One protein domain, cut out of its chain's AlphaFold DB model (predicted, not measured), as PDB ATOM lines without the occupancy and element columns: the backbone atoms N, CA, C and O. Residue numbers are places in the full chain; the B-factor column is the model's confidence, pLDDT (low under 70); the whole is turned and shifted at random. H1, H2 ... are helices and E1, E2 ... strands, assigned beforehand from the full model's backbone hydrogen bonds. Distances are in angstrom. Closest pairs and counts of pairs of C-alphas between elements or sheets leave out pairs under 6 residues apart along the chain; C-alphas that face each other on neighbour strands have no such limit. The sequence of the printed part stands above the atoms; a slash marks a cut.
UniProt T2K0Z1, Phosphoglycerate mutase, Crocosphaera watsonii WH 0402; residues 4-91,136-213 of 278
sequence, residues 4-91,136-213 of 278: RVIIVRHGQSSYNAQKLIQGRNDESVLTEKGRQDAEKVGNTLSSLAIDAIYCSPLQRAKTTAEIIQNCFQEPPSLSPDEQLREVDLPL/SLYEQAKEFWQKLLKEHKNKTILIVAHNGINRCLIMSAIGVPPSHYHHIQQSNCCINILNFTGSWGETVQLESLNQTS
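AT A GLANCE: This is residues 4 to 91 and 136 to 213 of the 278 residues of the protein "Phosphoglycerate mutase" of Crocosphaera watsonii WH 0402 (UniProt T2K0Z1). A twisted sheet of six strands forms the core of a three-layer slab, with H2 and H3 on one face and H5 on the other. H4 packs on H5 and only grazes the sheet, while the short H1 lies off the sheet at one end. The 166 printed residues include five named helices and six named strands, in the order E1 H1 H2 E2 H3 E3 H4 E4 H5 E5 E6; the class is mixed, helices and strands. The mixed sheet runs E3 E2 E4 E1 E5 E6, parallel from E3 to E1 and antiparallel from E1 to E6. The whole is compact and rounded, with a radius of gyration of the C-alphas of 14.6 A and spans of 42 by 40 by 27 A.

HOW THE PARTS SIT: E1, residues 4 to 9, is an inner strand. H1, residues 14 to 17, is not on the sheet and touches no helix. H2, residues 32 to 45, is on the sheet through residues 38 to 45. E2 is residues 52 to 55. H3, residues 59 to 69, touches H2 at a steep tilt of 40 degrees, the same way; their closest C-alphas, of Gly 42 and Ile 68, are 4.0 A apart. E3, residues 77 to 80, is an edge strand parallel to E2, with N 53 and O 77 2.8 A apart; E2, H3 and E3 form a strand-helix-strand unit, two parallel neighbours joined through a helix, with a right-handed crossover. H4 is residues 136 to 151. E4, residues 156 to 161, is parallel to E2, with N 54 and O 158 2.8 A apart, and to E1, with N 6 and O 157 2.8 A apart. E1, H1, H2 and E2 form a split unit, with E4 between its strands and a right-handed crossover. H3 lies over E2 and E4, along the strands, at a height over the sheet of 7.4 A. H5, residues 163 to 173, touches H4 at a steep tilt of 60 degrees; the closest C-alphas are those of Ala 141 and Leu 169, 5.1 A. E5, residues 191 to 196, is antiparallel to E1, with N 5 and O 194 2.8 A apart. H5 lies over E1 and E5 at a height of 9.1 A, on the opposite face from H3. E6, residues 204 to 211, forms a hairpin with E5; N 193 and O 208 are 2.9 A apart. Every O i to N i+4 pair is within hydrogen-bond range in H2, H3 and H5, and 11 of 12 in H4; H1 is too short for one.

IN THESE COORDINATES: E1 begins at C-alpha 4 (39.433, -3.100, -43.909). H2 measures 20.2 A, H4 23.1 A and H5 15.7 A. E6, 18.3 A, ends at C-alpha 211 (42.375, 2.062, -29.165).

THE WHOLE: The farthest C-alphas, of Gln 73 and Leu 91, are 42.9 A apart. Residues 92 to 135 are not printed; C-alphas 91 and 136 are 15.7 A apart across the cut. The links H1 to H2 and H5 to E5 are long. Mean pLDDT of the printed part is 97.5, and no printed residue is under 70.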
ATOM      1  N   ARG A   4      39.291  -3.550 -45.298       98.44
ATOM      2  CA  ARG A   4      39.433  -3.100 -43.909       98.44
ATOM      3  C   ARG A   4      40.549  -3.898 -43.257       98.44
ATOM      4  O   ARG A   4      40.542  -5.121 -43.302       98.44
ATOM      5  N   VAL A   5      41.500  -3.220 -42.635       98.75
ATOM      6  CA  VAL A   5      42.634  -3.868 -41.981       98.75
ATOM      7  C   VAL A   5      42.688  -3.444 -40.528       98.75
ATOM      8  O   VAL A   5      42.826  -2.262 -40.208       98.75
ATOM      9  N   ILE A   6      42.563  -4.428 -39.646       98.88
ATOM     10  CA  ILE A   6      42.595  -4.268 -38.200       98.88
ATOM     11  C   ILE A   6      43.971  -4.726 -37.729       98.88
ATOM     12  O   ILE A   6      44.347  -5.870 -37.945       98.88
ATOM     13  N   ILE A   7      44.737  -3.845 -37.092       98.94
ATOM     14  CA  ILE A   7      46.098  -4.140 -36.633       98.94
ATOM     15  C   ILE A   7      46.127  -4.142 -35.111       98.94
ATOM     16  O   ILE A   7      45.826  -3.130 -34.473       98.94
ATOM     17  N   VAL A   8      46.561  -5.256 -34.537       98.94
ATOM     18  CA  VAL A   8      46.702  -5.481 -33.101       98.94
ATOM     19  C   VAL A   8      48.174  -5.640 -32.742       98.94
ATOM     20  O   VAL A   8      48.936  -6.352 -33.398       98.94
ATOM     21  N   ARG A   9      48.608  -4.970 -31.671       98.81
ATOM     22  CA  ARG A   9      49.914  -5.251 -31.057       98.81
ATOM     23  C   ARG A   9      49.778  -6.426 -30.091       98.81
ATOM     24  O   ARG A   9      48.841  -6.445 -29.300       98.81
ATOM     25  N   HIS A  10      50.755  -7.331 -30.078       98.81
ATOM     26  CA  HIS A  10      50.813  -8.446 -29.132       98.81
ATOM     27  C   HIS A  10      50.602  -8.024 -27.658       98.81
ATOM     28  O   HIS A  10      50.931  -6.896 -27.244       98.81
ATOM     29  N   GLY A  11      50.094  -8.956 -26.847       98.56
ATOM     30  CA  GLY A  11      49.897  -8.771 -25.407       98.56
ATOM     31  C   GLY A  11      51.196  -8.510 -24.645       98.56
ATOM     32  O   GLY A  11      52.295  -8.673 -25.173       98.56
ATOM     33  N   GLN A  12      51.106  -8.053 -23.395       98.44
ATOM     34  CA  GLN A  12      52.302  -7.799 -22.583       98.44
ATOM     35  C   GLN A  12      53.146  -9.079 -22.430       98.44
ATOM     36  O   GLN A  12      52.656 -10.085 -21.918       98.44
ATOM     37  N   SER A  13      54.419  -9.022 -22.829       98.38
ATOM     38  CA  SER A  13      55.393 -10.107 -22.638       98.38
ATOM     39  C   SER A  13      56.237  -9.937 -21.370       98.38
ATOM     40  O   SER A  13      56.292  -8.843 -20.796       98.38
ATOM     41  N   SER A  14      56.944 -10.994 -20.959       97.75
ATOM     42  CA  SER A  14      57.923 -10.958 -19.863       97.75
ATOM     43  C   SER A  14      58.956  -9.841 -20.060       97.75
ATOM     44  O   SER A  14      59.183  -9.032 -19.163       97.75
ATOM     45  N   TYR A  15      59.488  -9.698 -21.276       97.12
ATOM     46  CA  TYR A  15      60.449  -8.646 -21.615       97.12
ATOM     47  C   TYR A  15      59.819  -7.249 -21.603       97.12
ATOM     48  O   TYR A  15      60.493  -6.271 -21.286       97.12
ATOM     49  N   ASN A  16      58.521  -7.109 -21.911       95.38
ATOM     50  CA  ASN A  16      57.838  -5.825 -21.731       95.38
ATOM     51  C   ASN A  16      57.761  -5.431 -20.255       95.38
ATOM     52  O   ASN A  16      58.040  -4.274 -19.943       95.38
ATOM     53  N   ALA A  17      57.413  -6.371 -19.373       95.62
ATOM     54  CA  ALA A  17      57.360  -6.135 -17.931       95.62
ATOM     55  C   ALA A  17      58.746  -5.782 -17.358       95.62
ATOM     56  O   ALA A  17      58.863  -4.873 -16.542       95.62
ATOM     57  N   GLN A  18      59.798  -6.430 -17.867       95.31
ATOM     58  CA  GLN A  18      61.195  -6.206 -17.477       95.31
ATOM     59  C   GLN A  18      61.879  -5.045 -18.223       95.31
ATOM     60  O   GLN A  18      63.047  -4.773 -17.984       95.31
ATOM     61  N   LYS A  19      61.182  -4.369 -19.149       94.50
ATOM     62  CA  LYS A  19      61.719  -3.303 -20.022       94.50
ATOM     63  C   LYS A  19      62.956  -3.706 -20.853       94.50
ATOM     64  O   LYS A  19      63.703  -2.823 -21.285       94.50
ATOM     65  N   LEU A  20      63.122  -4.991 -21.156       96.69
ATOM     66  CA  LEU A  20      64.162  -5.487 -22.058       96.69
ATOM     67  C   LEU A  20      63.804  -5.200 -23.521       96.69
ATOM     68  O   LEU A  20      62.629  -5.192 -23.916       96.69
ATOM     69  N   ILE A  21      64.819  -4.953 -24.345       95.88
ATOM     70  CA  ILE A  21      64.650  -4.841 -25.794       95.88
ATOM     71  C   ILE A  21      64.513  -6.253 -26.371       95.88
ATOM     72  O   ILE A  21      65.368  -7.111 -26.180       95.88
ATOM     73  N   GLN A  22      63.390  -6.504 -27.045       95.50
ATOM     74  CA  GLN A  22      63.064  -7.829 -27.584       95.50
ATOM     75  C   GLN A  22      63.687  -8.068 -28.957       95.50
ATOM     76  O   GLN A  22      64.192  -9.152 -29.200       95.50
ATOM     77  N   GLY A  23      63.611  -7.078 -29.854       94.44
ATOM     78  CA  GLY A  23      63.973  -7.270 -31.256       94.44
ATOM     79  C   GLY A  23      63.238  -8.461 -31.881       94.44
ATOM     80  O   GLY A  23      62.028  -8.646 -31.683       94.44
ATOM     81  N   ARG A  24      63.991  -9.284 -32.603       96.75
ATOM     82  CA  ARG A  24      63.545 -10.511 -33.260       96.75
ATOM     83  C   ARG A  24      63.834 -11.778 -32.455       96.75
ATOM     84  O   ARG A  24      63.412 -12.843 -32.902       96.75
ATOM     85  N   ASN A  25      64.459 -11.674 -31.283       93.25
ATOM     86  CA  ASN A  25      64.530 -12.764 -30.313       93.25
ATOM     87  C   ASN A  25      63.119 -13.235 -29.904       93.25
ATOM     88  O   ASN A  25      62.195 -12.429 -29.709       93.25
ATOM     89  N   ASP A  26      62.976 -14.552 -29.754       94.94
ATOM     90  CA  ASP A  26      61.722 -15.239 -29.452       94.94
ATOM     91  C   ASP A  26      61.667 -15.888 -28.056       94.94
ATOM     92  O   ASP A  26      60.767 -16.659 -27.746       94.94
ATOM     93  N   GLU A  27      62.603 -15.546 -27.169       95.00
ATOM     94  CA  GLU A  27      62.651 -16.064 -25.790       95.00
ATOM     95  C   GLU A  27      61.555 -15.501 -24.864       95.00
ATOM     96  O   GLU A  27      61.287 -16.050 -23.794       95.00
ATOM     97  N   SER A  28      60.924 -14.377 -25.219       94.44
ATOM     98  CA  SER A  28      59.903 -13.754 -24.371       94.44
ATOM     99  C   SER A  28      58.550 -14.456 -24.507       94.44
ATOM    100  O   SER A  28      58.046 -14.613 -25.619       94.44
ATOM    101  N   VAL A  29      57.884 -14.722 -23.387       96.50
ATOM    102  CA  VAL A  29      56.523 -15.281 -23.358       96.50
ATOM    103  C   VAL A  29      55.496 -14.226 -22.958       96.50
ATOM    104  O   VAL A  29      55.841 -13.222 -22.327       96.50
ATOM    105  N   LEU A  30      54.224 -14.435 -23.308       98.50
ATOM    106  CA  LEU A  30      53.136 -13.600 -22.792       98.50
ATOM    107  C   LEU A  30      53.007 -13.764 -21.274       98.50
ATOM    108  O   LEU A  30      53.023 -14.876 -20.750       98.50
ATOM    109  N   THR A  31      52.845 -12.638 -20.586       98.69
ATOM    110  CA  THR A  31      52.414 -12.613 -19.183       98.69
ATOM    111  C   THR A  31      50.941 -12.991 -19.074       98.69
ATOM    112  O   THR A  31      50.202 -12.889 -20.054       98.69
ATOM    113  N   GLU A  32      50.489 -13.324 -17.867       98.44
ATOM    114  CA  GLU A  32      49.070 -13.569 -17.596       98.44
ATOM    115  C   GLU A  32      48.197 -12.367 -17.984       98.44
ATOM    116  O   GLU A  32      47.239 -12.496 -18.743       98.44
ATOM    117  N   LYS A  33      48.617 -11.155 -17.599       98.25
ATOM    118  CA  LYS A  33      47.968  -9.914 -18.040       98.25
ATOM    119  C   LYS A  33      47.899  -9.816 -19.569       98.25
ATOM    120  O   LYS A  33      46.887  -9.398 -20.119       98.25
ATOM    121  N   GLY A  34      48.983 -10.172 -20.258       98.69
ATOM    122  CA  GLY A  34      49.047 -10.155 -21.718       98.69
ATOM    123  C   GLY A  34      48.072 -11.128 -22.382       98.69
ATOM    124  O   GLY A  34      47.517 -10.781 -23.421       98.69
ATOM    125  N   ARG A  35      47.841 -12.300 -21.780       98.88
ATOM    126  CA  ARG A  35      46.847 -13.282 -22.241       98.88
ATOM    127  C   ARG A  35      45.423 -12.769 -22.035       98.88
ATOM    128  O   ARG A  35      44.664 -12.711 -22.994       98.88
ATOM    129  N   GLN A  36      45.110 -12.271 -20.839       98.75
ATOM    130  CA  GLN A  36      43.798 -11.689 -20.524       98.75
ATOM    131  C   GLN A  36      43.458 -10.485 -21.415       98.75
ATOM    132  O   GLN A  36      42.323 -10.312 -21.852       98.75
ATOM    133  N   ASP A  37      44.438  -9.626 -21.708       98.69
ATOM    134  CA  ASP A  37      44.230  -8.505 -22.626       98.69
ATOM    135  C   ASP A  37      43.999  -8.981 -24.073       98.69
ATOM    136  O   ASP A  37      43.223  -8.357 -24.798       98.69
ATOM    137  N   ALA A  38      44.622 -10.089 -24.495       98.88
ATOM    138  CA  ALA A  38      44.372 -10.701 -25.800       98.88
ATOM    139  C   ALA A  38      42.954 -11.292 -25.893       98.88
ATOM    140  O   ALA A  38      42.282 -11.075 -26.899       98.88
ATOM    141  N   GLU A  39      42.452 -11.933 -24.835       98.81
ATOM    142  CA  GLU A  39      41.056 -12.400 -24.764       98.81
ATOM    143  C   GLU A  39      40.065 -11.236 -24.875       98.81
ATOM    144  O   GLU A  39      39.078 -11.319 -25.601       98.81
ATOM    145  N   LYS A  40      40.339 -10.098 -24.221       98.75
ATOM    146  CA  LYS A  40      39.504  -8.891 -24.359       98.75
ATOM    147  C   LYS A  40      39.488  -8.356 -25.789       98.75
ATOM    148  O   LYS A  40      38.447  -7.884 -26.244       98.75
ATOM    149  N   VAL A  41      40.617  -8.422 -26.501       98.75
ATOM    150  CA  VAL A  41      40.657  -8.109 -27.939       98.75
ATOM    151  C   VAL A  41      39.785  -9.098 -28.709       98.75
ATOM    152  O   VAL A  41      38.936  -8.658 -29.479       98.75
ATOM    153  N   GLY A  42      39.938 -10.401 -28.463       98.62
ATOM    154  CA  GLY A  42      39.130 -11.446 -29.093       98.62
ATOM    155  C   GLY A  42      37.632 -11.225 -28.904       98.62
ATOM    156  O   GLY A  42      36.908 -11.119 -29.885       98.62
ATOM    157  N   ASN A  43      37.181 -11.004 -27.670       98.31
ATOM    158  CA  ASN A  43      35.781 -10.703 -27.349       98.31
ATOM    159  C   ASN A  43      35.266  -9.408 -27.997       98.31
ATOM    160  O   ASN A  43      34.081  -9.288 -28.291       98.31
ATOM    161  N   THR A  44      36.142  -8.424 -28.216       97.88
ATOM    162  CA  THR A  44      35.771  -7.171 -28.896       97.88
ATOM    163  C   THR A  44      35.583  -7.387 -30.397       97.88
ATOM    164  O   THR A  44      34.727  -6.750 -31.008       97.88
ATOM    165  N   LEU A  45      36.390  -8.263 -31.000       98.00
ATOM    166  CA  LEU A  45      36.429  -8.475 -32.445       98.00
ATOM    167  C   LEU A  45      35.591  -9.671 -32.916       98.00
ATOM    168  O   LEU A  45      35.290  -9.736 -34.102       98.00
ATOM    169  N   SER A  46      35.180 -10.575 -32.024       96.25
ATOM    170  CA  SER A  46      34.510 -11.842 -32.363       96.25
ATOM    171  C   SER A  46      33.146 -11.687 -33.039       96.25
ATOM    172  O   SER A  46      32.664 -12.622 -33.668       96.25
ATOM    173  N   SER A  47      32.530 -10.506 -32.931       94.19
ATOM    174  CA  SER A  47      31.281 -10.167 -33.629       94.19
ATOM    175  C   SER A  47      31.486  -9.640 -35.054       94.19
ATOM    176  O   SER A  47      30.513  -9.441 -35.779       94.19
ATOM    177  N   LEU A  48      32.733  -9.385 -35.465       95.69
ATOM    178  CA  LEU A  48      33.058  -8.911 -36.807       95.69
ATOM    179  C   LEU A  48      33.293 -10.092 -37.750       95.69
ATOM    180  O   LEU A  48      33.939 -11.072 -37.386       95.69
ATOM    181  N   ALA A  49      32.853  -9.951 -39.000       96.06
ATOM    182  CA  ALA A  49      33.264 -10.850 -40.071       96.06
ATOM    183  C   ALA A  49      34.735 -10.571 -40.426       96.06
ATOM    184  O   ALA A  49      35.038  -9.562 -41.065       96.06
ATOM    185  N   ILE A  50      35.642 -11.434 -39.965       98.38
ATOM    186  CA  ILE A  50      37.069 -11.408 -40.303       98.38
ATOM    187  C   ILE A  50      37.336 -12.505 -41.332       98.38
ATOM    188  O   ILE A  50      37.098 -13.676 -41.061       98.38
ATOM    189  N   ASP A  51      37.853 -12.135 -42.501       98.44
ATOM    190  CA  ASP A  51      38.107 -13.078 -43.594       98.44
ATOM    191  C   ASP A  51      39.408 -13.870 -43.404       98.44
ATOM    192  O   ASP A  51      39.512 -15.016 -43.838       98.44
ATOM    193  N   ALA A  52      40.423 -13.254 -42.791       98.56
ATOM    194  CA  ALA A  52      41.704 -13.891 -42.497       98.56
ATOM    195  C   ALA A  52      42.448 -13.171 -41.365       98.56
ATOM    196  O   ALA A  52      42.284 -11.964 -41.152       98.56
ATOM    197  N   ILE A  53      43.312 -13.915 -40.677       98.88
ATOM    198  CA  ILE A  53      44.227 -13.422 -39.652       98.88
ATOM    199  C   ILE A  53      45.666 -13.670 -40.111       98.88
ATOM    200  O   ILE A  53      46.061 -14.803 -40.382       98.88
ATOM    201  N   TYR A  54      46.476 -12.616 -40.129       98.94
ATOM    202  CA  TYR A  54      47.923 -12.708 -40.282       98.94
ATOM    203  C   TYR A  54      48.609 -12.402 -38.957       98.94
ATOM    204  O   TYR A  54      48.195 -11.505 -38.221       98.94
ATOM    205  N   CYS A  55      49.681 -13.117 -38.637       98.94
ATOM    206  CA  CYS A  55      50.464 -12.822 -37.445       98.94
ATOM    207  C   CYS A  55      51.963 -12.862 -37.712       98.94
ATOM    208  O   CYS A  55      52.438 -13.506 -38.642       98.94
ATOM    209  N   SER A  56      52.728 -12.172 -36.874       98.81
ATOM    210  CA  SER A  56      54.167 -12.408 -36.839       98.81
ATOM    211  C   SER A  56      54.468 -13.830 -36.350       98.81
ATOM    212  O   SER A  56      53.818 -14.274 -35.402       98.81
ATOM    213  N   PRO A  57      55.488 -14.511 -36.906       98.44
ATOM    214  CA  PRO A  57      55.879 -15.854 -36.476       98.44
ATOM    215  C   PRO A  57      56.430 -15.909 -35.043       98.44
ATOM    216  O   PRO A  57      56.465 -16.986 -34.459       98.44
ATOM    217  N   LEU A  58      56.835 -14.770 -34.464       98.44
ATOM    218  CA  LEU A  58      57.347 -14.708 -33.090       98.44
ATOM    219  C   LEU A  58      56.248 -15.081 -32.082       98.44
ATOM    220  O   LEU A  58      55.154 -14.503 -32.113       98.44
ATOM    221  N   GLN A  59      56.563 -15.979 -31.148       98.12
ATOM    222  CA  GLN A  59      55.654 -16.605 -30.182       98.12
ATOM    223  C   GLN A  59      54.714 -15.609 -29.506       98.12
ATOM    224  O   GLN A  59      53.505 -15.800 -29.493       98.12
ATOM    225  N   ARG A  60      55.225 -14.479 -29.004       98.31
ATOM    226  CA  ARG A  60      54.387 -13.460 -28.341       98.31
ATOM    227  C   ARG A  60      53.227 -12.956 -29.214       98.31
ATOM    228  O   ARG A  60      52.135 -12.720 -28.697       98.31
ATOM    229  N   ALA A  61      53.446 -12.782 -30.516       98.75
ATOM    230  CA  ALA A  61      52.416 -12.343 -31.455       98.75
ATOM    231  C   ALA A  61      51.546 -13.515 -31.909       98.75
ATOM    232  O   ALA A  61      50.325 -13.383 -31.895       98.75
ATOM    233  N   LYS A  62      52.160 -14.664 -32.210       98.69
ATOM    234  CA  LYS A  62      51.458 -15.895 -32.576       98.69
ATOM    235  C   LYS A  62      50.477 -16.344 -31.490       98.69
ATOM    236  O   LYS A  62      49.289 -16.450 -31.763       98.69
ATOM    237  N   THR A  63      50.920 -16.460 -30.238       98.81
ATOM    238  CA  THR A  63      50.054 -16.792 -29.093       98.81
ATOM    239  C   THR A  63      48.965 -15.741 -28.874       98.81
ATOM    240  O   THR A  63      47.843 -16.090 -28.525       98.81
ATOM    241  N   THR A  64      49.250 -14.448 -29.094       98.94
ATOM    242  CA  THR A  64      48.196 -13.415 -29.034       98.94
ATOM    243  C   THR A  64      47.135 -13.672 -30.111       98.94
ATOM    244  O   THR A  64      45.945 -13.572 -29.827       98.94
ATOM    245  N   ALA A  65      47.552 -14.007 -31.335       98.88
ATOM    246  CA  ALA A  65      46.651 -14.281 -32.449       98.88
ATOM    247  C   ALA A  65      45.810 -15.541 -32.223       98.88
ATOM    248  O   ALA A  65      44.611 -15.502 -32.468       98.88
ATOM    249  N   GLU A  66      46.411 -16.612 -31.701       98.88
ATOM    250  CA  GLU A  66      45.719 -17.857 -31.341       98.88
ATOM    251  C   GLU A  66      44.648 -17.609 -30.269       98.88
ATOM    252  O   GLU A  66      43.511 -18.048 -30.417       98.88
ATOM    253  N   ILE A  67      44.965 -16.837 -29.219       98.88
ATOM    254  CA  ILE A  67      43.984 -16.459 -28.189       98.88
ATOM    255  C   ILE A  67      42.817 -15.682 -28.808       98.88
ATOM    256  O   ILE A  67      41.663 -15.988 -28.523       98.88
ATOM    257  N   ILE A  68      43.103 -14.700 -29.669       98.88
ATOM    258  CA  ILE A  68      42.068 -13.905 -30.343       98.88
ATOM    259  C   ILE A  68      41.206 -14.785 -31.256       98.88
ATOM    260  O   ILE A  68      39.983 -14.674 -31.220       98.88
ATOM    261  N   GLN A  69      41.828 -15.655 -32.056       98.75
ATOM    262  CA  GLN A  69      41.157 -16.568 -32.981       98.75
ATOM    263  C   GLN A  69      40.187 -17.502 -32.241       98.75
ATOM    264  O   GLN A  69      39.067 -17.706 -32.705       98.75
ATOM    265  N   ASN A  70      40.575 -18.004 -31.067       98.50
ATOM    266  CA  ASN A  70      39.749 -18.897 -30.251       98.50
ATOM    267  C   ASN A  70      38.488 -18.230 -29.670       98.50
ATOM    268  O   ASN A  70      37.614 -18.927 -29.161       98.50
ATOM    269  N   CYS A  71      38.369 -16.900 -29.737       98.25
ATOM    270  CA  CYS A  71      37.152 -16.188 -29.340       98.25
ATOM    271  C   CYS A  71      36.078 -16.150 -30.443       98.25
ATOM    272  O   CYS A  71      34.955 -15.724 -30.172       98.25
ATOM    273  N   PHE A  72      36.401 -16.543 -31.680       97.94
ATOM    274  CA  PHE A  72      35.445 -16.583 -32.789       97.94
ATOM    275  C   PHE A  72      34.673 -17.905 -32.787       97.94
ATOM    276  O   PHE A  72      35.257 -18.968 -32.594       97.94
ATOM    277  N   GLN A  73      33.362 -17.844 -33.044       95.31
ATOM    278  CA  GLN A  73      32.532 -19.049 -33.205       95.31
ATOM    279  C   GLN A  73      32.956 -19.861 -34.433       95.31
ATOM    280  O   GLN A  73      33.077 -21.079 -34.358       95.31
ATOM    281  N   GLU A  74      33.223 -19.164 -35.540       95.19
ATOM    282  CA  GLU A  74      33.807 -19.709 -36.764       95.19
ATOM    283  C   GLU A  74      35.192 -19.074 -36.951       95.19
ATOM    284  O   GLU A  74      35.291 -17.930 -37.404       95.19
ATOM    285  N   PRO A  75      36.275 -19.758 -36.536       96.06
ATOM    286  CA  PRO A  75      37.616 -19.191 -36.578       96.06
ATOM    287  C   PRO A  75      38.082 -18.892 -38.013       96.06
ATOM    288  O   PRO A  75      38.143 -19.814 -38.832       96.06
ATOM    289  N   PRO A  76      38.494 -17.648 -38.328       97.38
ATOM    290  CA  PRO A  76      39.117 -17.345 -39.613       97.38
ATOM    291  C   PRO A  76      40.462 -18.064 -39.749       97.38
ATOM    292  O   PRO A  76      41.074 -18.454 -38.750       97.38
ATOM    293  N   SER A  77      40.980 -18.189 -40.971       98.00
ATOM    294  CA  SER A  77      42.312 -18.765 -41.182       98.00
ATOM    295  C   SER A  77      43.393 -17.910 -40.510       98.00
ATOM    296  O   SER A  77      43.394 -16.686 -40.631       98.00
ATOM    297  N   LEU A  78      44.326 -18.553 -39.802       98.69
ATOM    298  CA  LEU A  78      45.466 -17.899 -39.155       98.69
ATOM    299  C   LEU A  78      46.757 -18.285 -39.874       98.69
ATOM    300  O   LEU A  78      47.108 -19.460 -39.935       98.69
ATOM    301  N   SER A  79      47.470 -17.295 -40.412       98.62
ATOM    302  CA  SER A  79      48.709 -17.495 -41.171       98.62
ATOM    303  C   SER A  79      49.859 -16.652 -40.609       98.62
ATOM    304  O   SER A  79      49.749 -15.425 -40.546       98.62
ATOM    305  N   PRO A  80      50.980 -17.265 -40.194       98.62
ATOM    306  CA  PRO A  80      52.204 -16.528 -39.906       98.62
ATOM    307  C   PRO A  80      52.786 -15.885 -41.175       98.62
ATOM    308  O   PRO A  80      52.767 -16.501 -42.239       98.62
ATOM    309  N   ASP A  81      53.343 -14.679 -41.061       98.69
ATOM    310  CA  ASP A  81      54.064 -14.004 -42.147       98.69
ATOM    311  C   ASP A  81      55.368 -13.371 -41.630       98.69
ATOM    312  O   ASP A  81      55.373 -12.589 -40.672       98.69
ATOM    313  N   GLU A  82      56.493 -13.709 -42.264       98.19
ATOM    314  CA  GLU A  82      57.827 -13.209 -41.904       98.19
ATOM    315  C   GLU A  82      57.922 -11.679 -41.980       98.19
ATOM    316  O   GLU A  82      58.620 -11.060 -41.172       98.19
ATOM    317  N   GLN A  83      57.160 -11.042 -42.875       98.56
ATOM    318  CA  GLN A  83      57.130  -9.585 -43.020       98.56
ATOM    319  C   GLN A  83      56.410  -8.881 -41.860       98.56
ATOM    320  O   GLN A  83      56.388  -7.653 -41.783       98.56
ATOM    321  N   LEU A  84      55.857  -9.632 -40.907       98.81
ATOM    322  CA  LEU A  84      55.286  -9.093 -39.677       98.81
ATOM    323  C   LEU A  84      56.249  -9.172 -38.484       98.81
ATOM    324  O   LEU A  84      55.858  -8.847 -37.364       98.81
ATOM    325  N   ARG A  85      57.507  -9.599 -38.665       98.75
ATOM    326  CA  ARG A  85      58.510  -9.605 -37.584       98.75
ATOM    327  C   ARG A  85      58.833  -8.199 -37.088       98.75
ATOM    328  O   ARG A  85      58.792  -7.224 -37.833       98.75
ATOM    329  N   GLU A  86      59.148  -8.121 -35.797       98.62
ATOM    330  CA  GLU A  86      59.526  -6.873 -35.130       98.62
ATOM    331  C   GLU A  86      60.828  -6.297 -35.706       98.62
ATOM    332  O   GLU A  86      61.595  -6.989 -36.386       98.62
ATOM    333  N   VAL A  87      61.061  -5.015 -35.409       98.38
ATOM    334  CA  VAL A  87      62.314  -4.320 -35.711       98.38
ATOM    335  C   VAL A  87      63.529  -5.143 -35.278       98.38
ATOM    336  O   VAL A  87      63.585  -5.658 -34.161       98.38
ATOM    337  N   ASP A  88      64.495  -5.256 -36.182       97.56
ATOM    338  CA  ASP A  88      65.714  -6.029 -35.973       97.56
ATOM    339  C   ASP A  88      66.779  -5.168 -35.288       97.56
ATOM    340  O   ASP A  88      67.261  -4.197 -35.877       97.56
ATOM    341  N   LEU A  89      67.098  -5.489 -34.034       97.50
ATOM    342  CA  LEU A  89      67.992  -4.710 -33.170       97.50
ATOM    343  C   LEU A  89      69.046  -5.617 -32.508       97.50
ATOM    344  O   LEU A  89      69.147  -5.614 -31.280       97.50
ATOM    345  N   PRO A  90      69.825  -6.394 -33.280       96.19
ATOM    346  CA  PRO A  90      70.616  -7.523 -32.775       96.19
ATOM    347  C   PRO A  90      71.639  -7.136 -31.698       96.19
ATOM    348  O   PRO A  90      71.886  -7.911 -30.782       96.19
ATOM    349  N   LEU A  91      72.195  -5.920 -31.751       97.06
ATOM    350  CA  LEU A  91      73.158  -5.436 -30.750       97.06
ATOM    351  C   LEU A  91      72.508  -5.028 -29.418       97.06
ATOM    352  O   LEU A  91      73.204  -4.812 -28.429       97.06
ATOM    353  N   SER A 136      64.881  -0.688 -43.134       98.44
ATOM    354  CA  SER A 136      64.595  -2.091 -43.458       98.44
ATOM    355  C   SER A 136      63.175  -2.497 -43.048       98.44
ATOM    356  O   SER A 136      62.454  -3.094 -43.843       98.44
ATOM    357  N   LEU A 137      62.731  -2.118 -41.844       98.75
ATOM    358  CA  LEU A 137      61.376  -2.426 -41.377       98.75
ATOM    359  C   LEU A 137      60.292  -1.674 -42.161       98.75
ATOM    360  O   LEU A 137      59.164  -2.149 -42.284       98.75
ATOM    361  N   TYR A 138      60.609  -0.477 -42.653       98.62
ATOM    362  CA  TYR A 138      59.692   0.323 -43.452       98.62
ATOM    363  C   TYR A 138      59.480  -0.290 -44.841       98.62
ATOM    364  O   TYR A 138      58.338  -0.382 -45.281       98.62
ATOM    365  N   GLU A 139      60.539  -0.777 -45.494       98.56
ATOM    366  CA  GLU A 139      60.415  -1.542 -46.745       98.56
ATOM    367  C   GLU A 139      59.669  -2.866 -46.528       98.56
ATOM    368  O   GLU A 139      58.719  -3.149 -47.255       98.56
ATOM    369  N   GLN A 140      59.977  -3.599 -45.450       98.69
ATOM    370  CA  GLN A 140      59.251  -4.816 -45.057       98.69
ATOM    371  C   GLN A 140      57.732  -4.575 -44.942       98.69
ATOM    372  O   GLN A 140      56.927  -5.382 -45.401       98.69
ATOM    373  N   ALA A 141      57.318  -3.444 -44.358       98.75
ATOM    374  CA  ALA A 141      55.905  -3.080 -44.253       98.75
ATOM    375  C   ALA A 141      55.255  -2.777 -45.617       98.75
ATOM    376  O   ALA A 141      54.097  -3.134 -45.833       98.75
ATOM    377  N   LYS A 142      55.981  -2.130 -46.542       98.50
ATOM    378  CA  LYS A 142      55.482  -1.849 -47.900       98.50
ATOM    379  C   LYS A 142      55.276  -3.128 -48.701       98.50
ATOM    380  O   LYS A 142      54.235  -3.274 -49.337       98.50
ATOM    381  N   GLU A 143      56.242  -4.042 -48.652       98.56
ATOM    382  CA  GLU A 143      56.141  -5.354 -49.301       98.56
ATOM    383  C   GLU A 143      54.901  -6.108 -48.800       98.56
ATOM    384  O   GLU A 143      54.131  -6.649 -49.601       98.56
ATOM    385  N   PHE A 144      54.642  -6.040 -47.490       98.69
ATOM    386  CA  PHE A 144      53.478  -6.681 -46.885       98.69
ATOM    387  C   PHE A 144      52.172  -6.082 -47.390       98.69
ATOM    388  O   PHE A 144      51.259  -6.820 -47.765       98.69
ATOM    389  N   TRP A 145      52.080  -4.754 -47.479       98.44
ATOM    390  CA  TRP A 145      50.895  -4.106 -48.029       98.44
ATOM    391  C   TRP A 145      50.642  -4.450 -49.494       98.44
ATOM    392  O   TRP A 145      49.504  -4.741 -49.865       98.44
ATOM    393  N   GLN A 146      51.687  -4.440 -50.323       97.19
ATOM    394  CA  GLN A 146      51.584  -4.775 -51.745       97.19
ATOM    395  C   GLN A 146      51.041  -6.193 -51.951       97.19
ATOM    396  O   GLN A 146      50.171  -6.398 -52.800       97.19
ATOM    397  N   LYS A 147      51.511  -7.154 -51.147       97.50
ATOM    398  CA  LYS A 147      50.998  -8.527 -51.134       97.50
ATOM    399  C   LYS A 147      49.553  -8.577 -50.629       97.50
ATOM    400  O   LYS A 147      48.664  -9.032 -51.349       97.50
ATOM    401  N   LEU A 148      49.302  -8.062 -49.424       97.88
ATOM    402  CA  LEU A 148      48.016  -8.188 -48.738       97.88
ATOM    403  C   LEU A 148      46.862  -7.576 -49.543       97.88
ATOM    404  O   LEU A 148      45.824  -8.209 -49.729       97.88
ATOM    405  N   LEU A 149      47.035  -6.351 -50.047       96.94
ATOM    406  CA  LEU A 149      45.978  -5.633 -50.766       96.94
ATOM    407  C   LEU A 149      45.686  -6.245 -52.142       96.94
ATOM    408  O   LEU A 149      44.564  -6.139 -52.641       96.94
ATOM    409  N   LYS A 150      46.668  -6.924 -52.746       95.38
ATOM    410  CA  LYS A 150      46.469  -7.686 -53.983       95.38
ATOM    411  C   LYS A 150      45.598  -8.923 -53.743       95.38
ATOM    412  O   LYS A 150      44.751  -9.228 -54.581       95.38
ATOM    413  N   GLU A 151      45.798  -9.612 -52.620       95.62
ATOM    414  CA  GLU A 151      45.110 -10.864 -52.268       95.62
ATOM    415  C   GLU A 151      43.695 -10.645 -51.700       95.62
ATOM    416  O   GLU A 151      42.806 -11.475 -51.904       95.62
ATOM    417  N   HIS A 152      43.455  -9.522 -51.013       96.00
ATOM    418  CA  HIS A 152      42.280  -9.353 -50.145       96.00
ATOM    419  C   HIS A 152      41.387  -8.166 -50.504       96.00
ATOM    420  O   HIS A 152      41.106  -7.307 -49.671       96.00
ATOM    421  N   LYS A 153      40.890  -8.109 -51.741       94.25
ATOM    422  CA  LYS A 153      39.931  -7.068 -52.152       94.25
ATOM    423  C   LYS A 153      38.580  -7.245 -51.453       94.25
ATOM    424  O   LYS A 153      38.005  -8.326 -51.520       94.25
ATOM    425  N   ASN A 154      38.044  -6.165 -50.875       95.31
ATOM    426  CA  ASN A 154      36.734  -6.137 -50.192       95.31
ATOM    427  C   ASN A 154      36.621  -7.044 -48.962       95.31
ATOM    428  O   ASN A 154      35.522  -7.466 -48.615       95.31
ATOM    429  N   LYS A 155      37.748  -7.348 -48.325       97.50
ATOM    430  CA  LYS A 155      37.808  -8.207 -47.146       97.50
ATOM    431  C   LYS A 155      38.181  -7.419 -45.899       97.50
ATOM    432  O   LYS A 155      38.785  -6.346 -45.990       97.50
ATOM    433  N   THR A 156      37.857  -7.979 -44.742       98.44
ATOM    434  CA  THR A 156      38.336  -7.523 -43.442       98.44
ATOM    435  C   THR A 156      39.442  -8.446 -42.955       98.44
ATOM    436  O   THR A 156      39.216  -9.628 -42.709       98.44
ATOM    437  N   ILE A 157      40.642  -7.899 -42.789       98.75
ATOM    438  CA  ILE A 157      41.831  -8.651 -42.398       98.75
ATOM    439  C   ILE A 157      42.298  -8.215 -41.016       98.75
ATOM    440  O   ILE A 157      42.444  -7.021 -40.751       98.75
ATOM    441  N   LEU A 158      42.561  -9.182 -40.141       98.94
ATOM    442  CA  LEU A 158      43.179  -8.949 -38.842       98.94
ATOM    443  C   LEU A 158      44.682  -9.237 -38.917       98.94
ATOM    444  O   LEU A 158      45.103 -10.268 -39.425       98.94
ATOM    445  N   ILE A 159      45.498  -8.340 -38.377       98.94
ATOM    446  CA  ILE A 159      46.950  -8.480 -38.273       98.94
ATOM    447  C   ILE A 159      47.334  -8.431 -36.799       98.94
ATOM    448  O   ILE A 159      46.965  -7.489 -36.102       98.94
ATOM    449  N   VAL A 160      48.127  -9.392 -36.326       98.94
ATOM    450  CA  VAL A 160      48.669  -9.409 -34.960       98.94
ATOM    451  C   VAL A 160      50.195  -9.398 -35.003       98.94
ATOM    452  O   VAL A 160      50.833 -10.377 -35.386       98.94
ATOM    453  N   ALA A 161      50.802  -8.282 -34.604       98.88
ATOM    454  CA  ALA A 161      52.248  -8.099 -34.703       98.88
ATOM    455  C   ALA A 161      52.811  -7.253 -33.545       98.88
ATOM    456  O   ALA A 161      52.433  -7.437 -32.384       98.88
ATOM    457  N   HIS A 162      53.772  -6.367 -33.815       98.81
ATOM    458  CA  HIS A 162      54.619  -5.746 -32.790       98.81
ATOM    459  C   HIS A 162      54.647  -4.223 -32.867       98.81
ATOM    460  O   HIS A 162      54.083  -3.620 -33.770       98.81
ATOM    461  N   ASN A 163      55.296  -3.578 -31.898       98.00
ATOM    462  CA  ASN A 163      55.289  -2.119 -31.797       98.00
ATOM    463  C   ASN A 163      55.915  -1.467 -33.038       98.00
ATOM    464  O   ASN A 163      55.317  -0.574 -33.630       98.00
ATOM    465  N   GLY A 164      57.110  -1.911 -33.424       98.50
ATOM    466  CA  GLY A 164      57.853  -1.321 -34.528       98.50
ATOM    467  C   GLY A 164      57.205  -1.569 -35.880       98.50
ATOM    468  O   GLY A 164      56.962  -0.616 -36.615       98.50
ATOM    469  N   ILE A 165      56.879  -2.821 -36.191       98.88
ATOM    470  CA  ILE A 165      56.256  -3.146 -37.481       98.88
ATOM    471  C   ILE A 165      54.862  -2.527 -37.626       98.88
ATOM    472  O   ILE A 165      54.563  -1.991 -38.686       98.88
ATOM    473  N   ASN A 166      54.044  -2.466 -36.565       98.88
ATOM    474  CA  ASN A 166      52.747  -1.780 -36.634       98.88
ATOM    475  C   ASN A 166      52.914  -0.293 -36.951       98.88
ATOM    476  O   ASN A 166      52.123   0.269 -37.703       98.88
ATOM    477  N   ARG A 167      53.961   0.352 -36.413       98.69
ATOM    478  CA  ARG A 167      54.282   1.740 -36.765       98.69
ATOM    479  C   ARG A 167      54.606   1.883 -38.234       98.69
ATOM    480  O   ARG A 167      54.038   2.760 -38.871       98.69
ATOM    481  N   CYS A 168      55.467   1.022 -38.762       98.81
ATOM    482  CA  CYS A 168      55.811   1.052 -40.176       98.81
ATOM    483  C   CYS A 168      54.594   0.758 -41.062       98.81
ATOM    484  O   CYS A 168      54.369   1.500 -42.011       98.81
ATOM    485  N   LEU A 169      53.758  -0.232 -40.724       98.81
ATOM    486  CA  LEU A 169      52.512  -0.532 -41.440       98.81
ATOM    487  C   LEU A 169      51.590   0.693 -41.495       98.81
ATOM    488  O   LEU A 169      51.177   1.098 -42.578       98.81
ATOM    489  N   ILE A 170      51.312   1.319 -40.349       98.75
ATOM    490  CA  ILE A 170      50.429   2.490 -40.274       98.75
ATOM    491  C   ILE A 170      51.034   3.683 -41.021       98.75
ATOM    492  O   ILE A 170      50.365   4.272 -41.862       98.75
ATOM    493  N   MET A 171      52.289   4.043 -40.727       98.19
ATOM    494  CA  MET A 171      52.941   5.235 -41.284       98.19
ATOM    495  C   MET A 171      53.144   5.135 -42.795       98.19
ATOM    496  O   MET A 171      52.848   6.094 -43.501       98.19
ATOM    497  N   SER A 172      53.577   3.972 -43.290       98.06
ATOM    498  CA  SER A 172      53.732   3.742 -44.730       98.06
ATOM    499  C   SER A 172      52.416   3.844 -45.478       98.06
ATOM    500  O   SER A 172      52.398   4.451 -46.545       98.06
ATOM    501  N   ALA A 173      51.324   3.322 -44.913       97.94
ATOM    502  CA  ALA A 173      50.014   3.417 -45.542       97.94
ATOM    503  C   ALA A 173      49.574   4.880 -45.699       97.94
ATOM    504  O   ALA A 173      49.126   5.268 -46.771       97.94
ATOM    505  N   ILE A 174      49.746   5.708 -44.663       97.12
ATOM    506  CA  ILE A 174      49.295   7.112 -44.667       97.12
ATOM    507  C   ILE A 174      50.340   8.112 -45.198       97.12
ATOM    508  O   ILE A 174      50.159   9.319 -45.053       97.12
ATOM    509  N   GLY A 175      51.448   7.637 -45.778       96.75
ATOM    510  CA  GLY A 175      52.481   8.490 -46.377       96.75
ATOM    511  C   GLY A 175      53.382   9.247 -45.388       96.75
ATOM    512  O   GLY A 175      54.016  10.229 -45.769       96.75
ATOM    513  N   VAL A 176      53.468   8.817 -44.124       97.94
ATOM    514  CA  VAL A 176      54.333   9.434 -43.103       97.94
ATOM    515  C   VAL A 176      55.738   8.819 -43.155       97.94
ATOM    516  O   VAL A 176      55.864   7.623 -42.919       97.94
ATOM    517  N   PRO A 177      56.814   9.594 -43.396       98.19
ATOM    518  CA  PRO A 177      58.147   9.043 -43.646       98.19
ATOM    519  C   PRO A 177      58.777   8.356 -42.416       98.19
ATOM    520  O   PRO A 177      58.454   8.700 -41.274       98.19
ATOM    521  N   PRO A 178      59.765   7.455 -42.614       98.12
ATOM    522  CA  PRO A 178      60.417   6.702 -41.533       98.12
ATOM    523  C   PRO A 178      61.113   7.577 -40.479       98.12
ATOM    524  O   PRO A 178      61.331   7.132 -39.353       98.12
ATOM    525  N   SER A 179      61.421   8.842 -40.788       98.19
ATOM    526  CA  SER A 179      61.943   9.804 -39.809       98.19
ATOM    527  C   SER A 179      60.999  10.023 -38.619       98.19
ATOM    528  O   SER A 179      61.459  10.342 -37.528       98.19
ATOM    529  N   HIS A 180      59.701   9.761 -38.795       97.56
ATOM    530  CA  HIS A 180      58.658   9.931 -37.784       97.56
ATOM    531  C   HIS A 180      58.345   8.637 -37.013       97.56
ATOM    532  O   HIS A 180      57.368   8.593 -36.269       97.56
ATOM    533  N   TYR A 181      59.170   7.586 -37.132       97.69
ATOM    534  CA  TYR A 181      58.944   6.241 -36.571       97.69
ATOM    535  C   TYR A 181      58.466   6.211 -35.103       97.69
ATOM    536  O   TYR A 181      57.715   5.326 -34.692       97.69
ATOM    537  N   HIS A 182      58.861   7.179 -34.277       95.44
ATOM    538  CA  HIS A 182      58.470   7.246 -32.867       95.44
ATOM    539  C   HIS A 182      57.205   8.059 -32.554       95.44
ATOM    540  O   HIS A 182      56.827   8.113 -31.381       95.44
ATOM    541  N   HIS A 183      56.540   8.648 -33.553       94.44
ATOM    542  CA  HIS A 183      55.482   9.649 -33.355       94.44
ATOM    543  C   HIS A 183      54.118   9.064 -32.980       94.44
ATOM    544  O   HIS A 183      53.283   9.782 -32.438       94.44
ATOM    545  N   ILE A 184      53.887   7.765 -33.204       94.75
ATOM    546  CA  ILE A 184      52.653   7.101 -32.763       94.75
ATOM    547  C   ILE A 184      52.915   6.109 -31.626       94.75
ATOM    548  O   ILE A 184      53.915   5.374 -31.586       94.75
ATOM    549  N   GLN A 185      51.989   6.083 -30.673       94.12
ATOM    550  CA  GLN A 185      51.967   5.107 -29.592       94.12
ATOM    551  C   GLN A 185      51.292   3.817 -30.065       94.12
ATOM    552  O   GLN A 185      50.335   3.848 -30.829       94.12
ATOM    553  N   GLN A 186      51.807   2.683 -29.598       96.44
ATOM    554  CA  GLN A 186      51.207   1.363 -29.775       96.44
ATOM    555  C   GLN A 186      51.241   0.672 -28.416       96.44
ATOM    556  O   GLN A 186      52.280   0.144 -28.014       96.44
ATOM    557  N   SER A 187      50.154   0.735 -27.659       97.06
ATOM    558  CA  SER A 187      50.011   0.017 -26.390       97.06
ATOM    559  C   SER A 187      49.883  -1.493 -26.650       97.06
ATOM    560  O   SER A 187      49.481  -1.909 -27.735       97.06
ATOM    561  N   ASN A 188      50.265  -2.339 -25.690       98.06
ATOM    562  CA  ASN A 188      50.005  -3.781 -25.804       98.06
ATOM    563  C   ASN A 188      48.495  -4.025 -25.975       98.06
ATOM    564  O   ASN A 188      47.707  -3.342 -25.323       98.06
ATOM    565  N   CYS A 189      48.112  -4.944 -26.866       98.62
ATOM    566  CA  CYS A 189      46.714  -5.223 -27.228       98.62
ATOM    567  C   CYS A 189      45.907  -4.008 -27.717       98.62
ATOM    568  O   CYS A 189      44.676  -4.044 -27.701       98.62
ATOM    569  N   CYS A 190      46.565  -2.929 -28.160       98.50
ATOM    570  CA  CYS A 190      45.855  -1.838 -28.820       98.50
ATOM    571  C   CYS A 190      45.317  -2.279 -30.184       98.50
ATOM    572  O   CYS A 190      45.923  -3.130 -30.838       98.50
ATOM    573  N   ILE A 191      44.207  -1.672 -30.602       98.81
ATOM    574  CA  ILE A 191      43.580  -1.902 -31.907       98.81
ATOM    575  C   ILE A 191      43.766  -0.648 -32.767       98.81
ATOM    576  O   ILE A 191      43.546   0.478 -32.312       98.81
ATOM    577  N   ASN A 192      44.169  -0.843 -34.018       98.81
ATOM    578  CA  ASN A 192      44.241   0.185 -35.052       98.81
ATOM    579  C   ASN A 192      43.407  -0.276 -36.248       98.81
ATOM    580  O   ASN A 192      43.305  -1.478 -36.483       98.81
ATOM    581  N   ILE A 193      42.819   0.653 -36.997       98.75
ATOM    582  CA  ILE A 193      41.932   0.327 -38.118       98.75
ATOM    583  C   ILE A 193      42.258   1.232 -39.299       98.75
ATOM    584  O   ILE A 193      42.228   2.458 -39.162       98.75
ATOM    585  N   LEU A 194      42.545   0.619 -40.446       98.56
ATOM    586  CA  LEU A 194      42.718   1.293 -41.726       98.56
ATOM    587  C   LEU A 194      41.703   0.772 -42.743       98.56
ATOM    588  O   LEU A 194      41.439  -0.426 -42.800       98.56
ATOM    589  N   ASN A 195      41.174   1.666 -43.571       98.25
ATOM    590  CA  ASN A 195      40.289   1.325 -44.679       98.25
ATOM    591  C   ASN A 195      40.956   1.734 -45.995       98.25
ATOM    592  O   ASN A 195      41.153   2.924 -46.246       98.25
ATOM    593  N   PHE A 196      41.296   0.755 -46.829       97.50
ATOM    594  CA  PHE A 196      41.905   0.959 -48.142       97.50
ATOM    595  C   PHE A 196      40.823   0.947 -49.215       97.50
ATOM    596  O   PHE A 196      40.079  -0.029 -49.320       97.50
ATOM    597  N   THR A 197      40.719   2.009 -50.017       92.06
ATOM    598  CA  THR A 197      39.704   2.104 -51.084       92.06
ATOM    599  C   THR A 197      40.145   1.489 -52.413       92.06
ATOM    600  O   THR A 197      39.345   1.432 -53.345       92.06
ATOM    601  N   GLY A 198      41.390   1.018 -52.499       90.12
ATOM    602  CA  GLY A 198      41.944   0.397 -53.694       90.12
ATOM    603  C   GLY A 198      43.330  -0.195 -53.458       90.12
ATOM    604  O   GLY A 198      43.583  -0.783 -52.404       90.12
ATOM    605  N   SER A 199      44.200  -0.096 -54.459       92.19
ATOM    606  CA  SER A 199      45.527  -0.720 -54.435       92.19
ATOM    607  C   SER A 199      46.507   0.017 -53.518       92.19
ATOM    608  O   SER A 199      46.261   1.135 -53.065       92.19
ATOM    609  N   TRP A 200      47.662  -0.601 -53.258       94.25
ATOM    610  CA  TRP A 200      48.763   0.075 -52.574       94.25
ATOM    611  C   TRP A 200      49.143   1.388 -53.282       94.25
ATOM    612  O   TRP A 200      49.313   1.404 -54.500       94.25
ATOM    613  N   GLY A 201      49.296   2.470 -52.514       90.81
ATOM    614  CA  GLY A 201      49.574   3.818 -53.026       90.81
ATOM    615  C   GLY A 201      48.329   4.661 -53.327       90.81
ATOM    616  O   GLY A 201      48.462   5.861 -53.560       90.81
ATOM    617  N   GLU A 202      47.131   4.074 -53.290       92.88
ATOM    618  CA  GLU A 202      45.871   4.822 -53.352       92.88
ATOM    619  C   GLU A 202      45.433   5.328 -51.965       92.88
ATOM    620  O   GLU A 202      46.096   5.118 -50.949       92.88
ATOM    621  N   THR A 203      44.286   6.012 -51.922       92.00
ATOM    622  CA  THR A 203      43.742   6.598 -50.694       92.00
ATOM    623  C   THR A 203      43.513   5.536 -49.614       92.00
ATOM    624  O   THR A 203      42.858   4.512 -49.829       92.00
ATOM    625  N   VAL A 204      43.998   5.837 -48.411       96.62
ATOM    626  CA  VAL A 204      43.720   5.080 -47.192       96.62
ATOM    627  C   VAL A 204      43.147   6.007 -46.129       96.62
ATOM    628  O   VAL A 204      43.568   7.154 -45.972       96.62
ATOM    629  N   GLN A 205      42.188   5.500 -45.366       97.44
ATOM    630  CA  GLN A 205      41.676   6.164 -44.177       97.44
ATOM    631  C   GLN A 205      42.232   5.476 -42.932       97.44
ATOM    632  O   GLN A 205      42.017   4.284 -42.739       97.44
ATOM    633  N   LEU A 206      42.880   6.236 -42.048       97.62
ATOM    634  CA  LEU A 206      43.143   5.805 -40.676       97.62
ATOM    635  C   LEU A 206      41.884   6.061 -39.836       97.62
ATOM    636  O   LEU A 206      41.664   7.171 -39.359       97.62
ATOM    637  N   GLU A 207      41.031   5.047 -39.700       97.38
ATOM    638  CA  GLU A 207      39.776   5.138 -38.939       97.38
ATOM    639  C   GLU A 207      40.046   5.196 -37.433       97.38
ATOM    640  O   GLU A 207      39.371   5.914 -36.694       97.38
ATOM    641  N   SER A 208      41.042   4.440 -36.964       96.75
ATOM    642  CA  SER A 208      41.367   4.382 -35.544       96.75
ATOM    643  C   SER A 208      42.837   4.089 -35.282       96.75
ATOM    644  O   SER A 208      43.456   3.286 -35.979       96.75
ATOM    645  N   LEU A 209      43.384   4.702 -34.232       97.56
ATOM    646  CA  LEU A 209      44.775   4.553 -33.814       97.56
ATOM    647  C   LEU A 209      44.845   4.294 -32.307       97.56
ATOM    648  O   LEU A 209      44.314   5.075 -31.519       97.56
ATOM    649  N   ASN A 210      45.556   3.235 -31.914       97.31
ATOM    650  CA  ASN A 210      45.884   2.906 -30.526       97.31
ATOM    651  C   ASN A 210      44.665   2.859 -29.575       97.31
ATOM    652  O   ASN A 210      44.732   3.352 -28.448       97.31
ATOM    653  N   GLN A 211      43.551   2.265 -30.016       97.06
ATOM    654  CA  GLN A 211      42.375   2.062 -29.165       97.06
ATOM    655  C   GLN A 211      42.695   1.078 -28.042       97.06
ATOM    656  O   GLN A 211      43.282   0.026 -28.293       97.06
ATOM    657  N   THR A 212      42.300   1.418 -26.814       96.75
ATOM    658  CA  THR A 212      42.505   0.591 -25.607       96.75
ATOM    659  C   THR A 212      41.281   0.547 -24.689       96.75
ATOM    660  O   THR A 212      41.363   0.056 -23.562       96.75
ATOM    661  N   SER A 213      40.139   1.075 -25.134       95.31
ATOM    662  CA  SER A 213      38.912   1.151 -24.335       95.31
ATOM    663  C   SER A 213      38.388  -0.232 -23.937       95.31
ATOM    664  O   SER A 213      37.958  -0.402 -22.798       95.31
TER     665      SER A 213